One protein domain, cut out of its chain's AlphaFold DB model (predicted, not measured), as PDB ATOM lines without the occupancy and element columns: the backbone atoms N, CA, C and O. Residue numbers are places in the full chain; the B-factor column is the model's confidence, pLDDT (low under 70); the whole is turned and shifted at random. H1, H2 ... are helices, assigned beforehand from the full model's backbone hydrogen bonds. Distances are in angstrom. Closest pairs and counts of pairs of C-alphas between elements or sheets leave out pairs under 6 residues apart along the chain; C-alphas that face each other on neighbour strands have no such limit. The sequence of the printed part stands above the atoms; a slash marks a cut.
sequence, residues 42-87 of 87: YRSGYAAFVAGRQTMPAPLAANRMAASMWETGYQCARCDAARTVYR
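AT A GLANCE: This is residues 42 to 87 of the 87 residues of an uncharacterized protein of Massilia violacea (UniProt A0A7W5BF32). One long helix, H3, makes the length of a rod, and a shorter helix, H1, packs slantwise on its middle stretch, residues 69 to 78. Residues 51 to 57 lead from H1 to the small helix H2 at the corner where H3 begins, and at the other end residues 82 to 87 stick out free. The printed part has 46 residues with three named helices, in the order H1, H2, H3, and no named strand; the class is all helix. It is only just compact, close to loose, with a radius of gyration of the C-alphas of 11.0 A, and spans 38 by 16 by 12 A.

HOW THE PARTS SIT: Start with H1, residues 42 to 50, and look across to H3, residues 64 to 85: they touch, closest at the C-alphas of Gly 45 and Trp 70, 4.3 A apart. H3 touches H1 with residues 69 to 78 alone. Their lines stand at a steep tilt of 44 degrees, and they run the same way. Next comes H2, residues 58 to 62, which is apart from H1. H2 and H3 touch only at the corner by their link, with residues 66 to 70 of H3 alone; the closest C-alphas, of Ala 61 and Ala 67, are 5.1 A apart. In H1, H2 and H3 every O i to N i+4 pair is within hydrogen-bond range.

IN THESE COORDINATES: Find C-alpha 42 at (29.830, -42.984, -2.940); from there H1 runs 12.7 A to C-alpha 50. H2 goes from Ala 58 to Ala 62, 6.2 A. Find C-alpha 64 at (24.405, -31.169, 0.210); from there H3 runs 31.8 A to C-alpha 85 at (42.640, -45.325, -21.607).

THE WHOLE: The two C-alphas farthest apart, of Ala 62 and Arg 87, are 38.0 A apart. The printed part has no cut. The link from H1 to H2 is short, with 7 residues, and that from H2 to H3 is tight, with 1. Mean pLDDT of the printed part is 92.8; residues 85 to 87 are under 70.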
ATOM      1  N   TYR A  42      28.633 -42.928  -2.107       98.12
ATOM      2  CA  TYR A  42      29.830 -42.984  -2.940       98.12
ATOM      3  C   TYR A  42      29.691 -44.042  -4.044       98.12
ATOM      4  O   TYR A  42      29.868 -43.749  -5.229       98.12
ATOM      5  N   ARG A  43      29.312 -45.273  -3.684       96.94
ATOM      6  CA  ARG A  43      29.150 -46.373  -4.643       96.94
ATOM      7  C   ARG A  43      28.042 -46.110  -5.651       96.94
ATOM      8  O   ARG A  43      28.195 -46.498  -6.806       96.94
ATOM      9  N   SER A  44      26.953 -45.452  -5.256       96.19
ATOM     10  CA  SER A  44      25.881 -45.112  -6.195       96.19
ATOM     11  C   SER A  44      26.330 -44.067  -7.220       96.19
ATOM     12  O   SER A  44      26.007 -44.206  -8.400       96.19
ATOM     13  N   GLY A  45      27.157 -43.094  -6.821       97.19
ATOM     14  CA  GLY A  45      27.822 -42.167  -7.741       97.19
ATOM     15  C   GLY A  45      28.793 -42.861  -8.693       97.19
ATOM     16  O   GLY A  45      28.735 -42.655  -9.906       97.19
ATOM     17  N   TYR A  46      29.629 -43.754  -8.162       97.81
ATOM     18  CA  TYR A  46      30.549 -44.559  -8.968       97.81
ATOM     19  C   TYR A  46      29.792 -45.400 -10.008       97.81
ATOM     20  O   TYR A  46      30.094 -45.370 -11.202       97.81
ATOM     21  N   ALA A  47      28.755 -46.117  -9.571       95.88
ATOM     22  CA  ALA A  47      27.925 -46.954 -10.429       95.88
ATOM     23  C   ALA A  47      27.158 -46.138 -11.479       95.88
ATOM     24  O   ALA A  47      26.972 -46.609 -12.599       95.88
ATOM     25  N   ALA A  48      26.725 -44.915 -11.154       96.44
ATOM     26  CA  ALA A  48      26.082 -44.034 -12.119       96.44
ATOM     27  C   ALA A  48      27.011 -43.696 -13.294       96.44
ATOM     28  O   ALA A  48      26.576 -43.818 -14.439       96.44
ATOM     29  N   PHE A  49      28.283 -43.376 -13.028       96.81
ATOM     30  CA  PHE A  49      29.274 -43.156 -14.085       96.81
ATOM     31  C   PHE A  49      29.486 -44.412 -14.936       96.81
ATOM     32  O   PHE A  49      29.426 -44.336 -16.161       96.81
ATOM     33  N   VAL A  50      29.687 -45.572 -14.300       95.94
ATOM     34  CA  VAL A  50      29.894 -46.853 -15.006       95.94
ATOM     35  C   VAL A  50      28.698 -47.198 -15.899       95.94
ATOM     36  O   VAL A  50      28.875 -47.706 -17.002       95.94
ATOM     37  N   ALA A  51      27.483 -46.870 -15.457       95.31
ATOM     38  CA  ALA A  51      26.254 -47.034 -16.230       95.31
ATOM     39  C   ALA A  51      26.020 -45.931 -17.287       95.31
ATOM     40  O   ALA A  51      24.996 -45.951 -17.965       95.31
ATOM     41  N   GLY A  52      26.917 -44.946 -17.416       95.25
ATOM     42  CA  GLY A  52      26.802 -43.836 -18.369       95.25
ATOM     43  C   GLY A  52      25.766 -42.765 -18.000       95.25
ATOM     44  O   GLY A  52      25.419 -41.932 -18.839       95.25
ATOM     45  N   ARG A  53      25.256 -42.758 -16.762       93.62
ATOM     46  CA  ARG A  53      24.280 -41.764 -16.287       93.62
ATOM     47  C   ARG A  53      24.989 -40.477 -15.901       93.62
ATOM     48  O   ARG A  53      25.854 -40.504 -15.046       93.62
ATOM     49  N   GLN A  54      24.590 -39.344 -16.474       88.50
ATOM     50  CA  GLN A  54      25.260 -38.055 -16.229       88.50
ATOM     51  C   GLN A  54      24.578 -37.192 -15.162       88.50
ATOM     52  O   GLN A  54      25.145 -36.199 -14.714       88.50
ATOM     53  N   THR A  55      23.356 -37.545 -14.765       92.56
ATOM     54  CA  THR A  55      22.525 -36.714 -13.893       92.56
ATOM     55  C   THR A  55      22.424 -37.331 -12.507       92.56
ATOM     56  O   THR A  55      22.075 -38.501 -12.360       92.56
ATOM     57  N   MET A  56      22.708 -36.523 -11.488       94.88
ATOM     58  CA  MET A  56      22.463 -36.881 -10.097       94.88
ATOM     59  C   MET A  56      20.948 -36.902  -9.823       94.88
ATOM     60  O   MET A  56      20.259 -35.951 -10.207       94.88
ATOM     61  N   PRO A  57      20.412 -37.928  -9.136       94.56
ATOM     62  CA  PRO A  57      19.013 -37.946  -8.725       94.56
ATOM     63  C   PRO A  57      18.636 -36.721  -7.878       94.56
ATOM     64  O   PRO A  57      19.377 -36.325  -6.975       94.56
ATOM     65  N   ALA A  58      17.461 -36.141  -8.141       94.88
ATOM     66  CA  ALA A  58      17.006 -34.909  -7.490       94.88
ATOM     67  C   ALA A  58      17.001 -34.968  -5.946       94.88
ATOM     68  O   ALA A  58      17.438 -33.991  -5.333       94.88
ATOM     69  N   PRO A  59      16.600 -36.081  -5.289       94.88
ATOM     70  CA  PRO A  59      16.705 -36.193  -3.836       94.88
ATOM     71  C   PRO A  59      18.136 -36.029  -3.316       94.88
ATOM     72  O   PRO A  59      18.358 -35.312  -2.341       94.88
ATOM     73  N   LEU A  60      19.115 -36.652  -3.988       95.31
ATOM     74  CA  LEU A  60      20.525 -36.535  -3.613       95.31
ATOM     75  C   LEU A  60      21.013 -35.098  -3.805       95.31
ATOM     76  O   LEU A  60      21.662 -34.560  -2.915       95.31
ATOM     77  N   ALA A  61      20.639 -34.456  -4.918       95.56
ATOM     78  CA  ALA A  61      21.012 -33.074  -5.218       95.56
ATOM     79  C   ALA A  61      20.457 -32.064  -4.194       95.56
ATOM     80  O   ALA A  61      21.106 -31.061  -3.898       95.56
ATOM     81  N   ALA A  62      19.283 -32.338  -3.620       95.56
ATOM     82  CA  ALA A  62      18.668 -31.498  -2.594       95.56
ATOM     83  C   ALA A  62      19.356 -31.599  -1.216       95.56
ATOM     84  O   ALA A  62      19.179 -30.713  -0.378       95.56
ATOM     85  N   ASN A  63      20.155 -32.641  -0.964       96.56
ATOM     86  CA  ASN A  63      20.915 -32.805   0.274       96.56
ATOM     87  C   ASN A  63      22.415 -32.630   0.007       96.56
ATOM     88  O   ASN A  63      23.064 -33.497  -0.569       96.56
ATOM     89  N   ARG A  64      23.002 -31.527   0.490       96.69
ATOM     90  CA  ARG A  64      24.405 -31.169   0.210       96.69
ATOM     91  C   ARG A  64      25.409 -32.278   0.549       96.69
ATOM     92  O   ARG A  64      26.390 -32.451  -0.170       96.69
ATOM     93  N   MET A  65      25.194 -33.003   1.641       96.12
ATOM     94  CA  MET A  65      26.110 -34.061   2.065       96.12
ATOM     95  C   MET A  65      25.957 -35.310   1.195       96.12
ATOM     96  O   MET A  65      26.962 -35.887   0.781       96.12
ATOM     97  N   ALA A  66      24.720 -35.671   0.845       97.19
ATOM     98  CA  ALA A  66      24.461 -36.748  -0.104       97.19
ATOM     99  C   ALA A  66      25.050 -36.438  -1.489       97.19
ATOM    100  O   ALA A  66      25.771 -37.266  -2.047       97.19
ATOM    101  N   ALA A  67      24.816 -35.222  -1.992       97.75
ATOM    102  CA  ALA A  67      25.362 -34.737  -3.253       97.75
ATOM    103  C   ALA A  67      26.895 -34.819  -3.286       97.75
ATOM    104  O   ALA A  67      27.456 -35.357  -4.237       97.75
ATOM    105  N   SER A  68      27.572 -34.356  -2.228       98.19
ATOM    106  CA  SER A  68      29.037 -34.387  -2.150       98.19
ATOM    107  C   SER A  68      29.599 -35.809  -2.202       98.19
ATOM    108  O   SER A  68      30.595 -36.051  -2.886       98.19
ATOM    109  N   MET A  69      28.989 -36.758  -1.484       98.06
ATOM    110  CA  MET A  69      29.465 -38.146  -1.469       98.06
ATOM    111  C   MET A  69      29.237 -38.837  -2.813       98.06
ATOM    112  O   MET A  69      30.140 -39.500  -3.324       98.06
ATOM    113  N   TRP A  70      28.064 -38.625  -3.412       98.19
ATOM    114  CA  TRP A  70      27.744 -39.138  -4.740       98.19
ATOM    115  C   TRP A  70      28.688 -38.571  -5.805       98.19
ATOM    116  O   TRP A  70      29.265 -39.324  -6.588       98.19
ATOM    117  N   GLU A  71      28.913 -37.254  -5.807       98.06
ATOM    118  CA  GLU A  71      29.809 -36.609  -6.770       98.06
ATOM    119  C   GLU A  71      31.240 -37.123  -6.618       98.06
ATOM    120  O   GLU A  71      31.889 -37.430  -7.614       98.06
ATOM    121  N   THR A  72      31.710 -37.314  -5.384       98.31
ATOM    122  CA  THR A  72      33.035 -37.894  -5.131       98.31
ATOM    123  C   THR A  72      33.167 -39.275  -5.778       98.31
ATOM    124  O   THR A  72      34.134 -39.524  -6.498       98.31
ATOM    125  N   GLY A  73      32.173 -40.152  -5.601       97.69
ATOM    126  CA  GLY A  73      32.145 -41.470  -6.241       97.69
ATOM    127  C   GLY A  73      32.145 -41.407  -7.764       97.69
ATOM    128  O   GLY A  73      32.926 -42.099  -8.421       97.69
ATOM    129  N   TYR A  74      31.324 -40.522  -8.325       98.19
ATOM    130  CA  TYR A  74      31.240 -40.292  -9.765       98.19
ATOM    131  C   TYR A  74      32.577 -39.818 -10.355       98.19
ATOM    132  O   TYR A  74      33.049 -40.332 -11.372       98.19
ATOM    133  N   GLN A  75      33.222 -38.849  -9.701       97.44
ATOM    134  CA  GLN A  75      34.505 -38.300 -10.134       97.44
ATOM    135  C   GLN A  75      35.637 -39.322 -10.019       97.44
ATOM    136  O   GLN A  75      36.480 -39.394 -10.916       97.44
ATOM    137  N   CYS A  76      35.646 -40.141  -8.964       97.44
ATOM    138  CA  CYS A  76      36.594 -41.246  -8.834       97.44
ATOM    139  C   CYS A  76      36.470 -42.229 -10.004       97.44
ATOM    140  O   CYS A  76      37.473 -42.504 -10.659       97.44
ATOM    141  N   ALA A  77      35.253 -42.676 -10.328       97.00
ATOM    142  CA  ALA A  77      35.018 -43.575 -11.459       97.00
ATOM    143  C   ALA A  77      35.493 -42.970 -12.790       97.00
ATOM    144  O   ALA A  77      36.122 -43.647 -13.606       97.00
ATOM    145  N   ARG A  78      35.264 -41.665 -12.983       95.88
ATOM    146  CA  ARG A  78      35.748 -40.931 -14.156       95.88
ATOM    147  C   ARG A  78      37.274 -40.909 -14.247       95.88
ATOM    148  O   ARG A  78      37.825 -41.120 -15.327       95.88
ATOM    149  N   CYS A  79      37.958 -40.664 -13.132       95.44
ATOM    150  CA  CYS A  79      39.419 -40.693 -13.063       95.44
ATOM    151  C   CYS A  79      39.984 -42.096 -13.326       95.44
ATOM    152  O   CYS A  79      40.977 -42.226 -14.045       95.44
ATOM    153  N   ASP A  80      39.355 -43.141 -12.784       95.06
ATOM    154  CA  ASP A  80      39.758 -44.532 -13.010       95.06
ATOM    155  C   ASP A  80      39.622 -44.914 -14.487       95.06
ATOM    156  O   ASP A  80      40.565 -45.442 -15.083       95.06
ATOM    157  N   ALA A  81      38.497 -44.558 -15.114       92.12
ATOM    158  CA  ALA A  81      38.282 -44.782 -16.538       92.12
ATOM    159  C   ALA A  81      39.316 -44.038 -17.397       92.12
ATOM    160  O   ALA A  81      39.899 -44.624 -18.311       92.12
ATOM    161  N   ALA A  82      39.630 -42.780 -17.072       89.69
ATOM    162  CA  ALA A  82      40.669 -42.033 -17.781       89.69
ATOM    163  C   ALA A  82      42.040 -42.726 -17.692       89.69
ATOM    164  O   ALA A  82      42.758 -42.793 -18.685       89.69
ATOM    165  N   ARG A  83      42.394 -43.303 -16.536       85.75
ATOM    166  CA  ARG A  83      43.654 -44.050 -16.359       85.75
ATOM    167  C   ARG A  83      43.706 -45.340 -17.175       85.75
ATOM    168  O   ARG A  83      44.790 -45.716 -17.613       85.75
ATOM    169  N   THR A  84      42.574 -46.007 -17.390       75.25
ATOM    170  CA  THR A  84      42.528 -47.215 -18.230       75.25
ATOM    171  C   THR A  84      42.728 -46.937 -19.719       75.25
ATOM    172  O   THR A  84      43.181 -47.825 -20.424       75.25
ATOM    173  N   VAL A  85      42.465 -45.712 -20.191       65.00
ATOM    174  CA  VAL A  85      42.640 -45.325 -21.607       65.00
ATOM    175  C   VAL A  85      44.115 -45.119 -21.991       65.00
ATOM    176  O   VAL A  85      44.455 -45.185 -23.167       65.00
ATOM    177  N   TYR A  86      45.008 -44.892 -21.022       60.06
ATOM    178  CA  TYR A  86      46.448 -44.685 -21.255       60.06
ATOM    179  C   TYR A  86      47.308 -45.947 -21.047       60.06
ATOM    180  O   TYR A  86      48.533 -45.838 -20.961       60.06
ATOM    181  N   ARG A  87      46.687 -47.125 -20.920       51.53
ATOM    182  CA  ARG A  87      47.367 -48.428 -20.856       51.53
ATOM    183  C   ARG A  87      47.199 -49.178 -22.164       51.53
ATOM    184  O   ARG A  87      48.187 -49.829 -22.560       51.53
TER     185      ARG A  87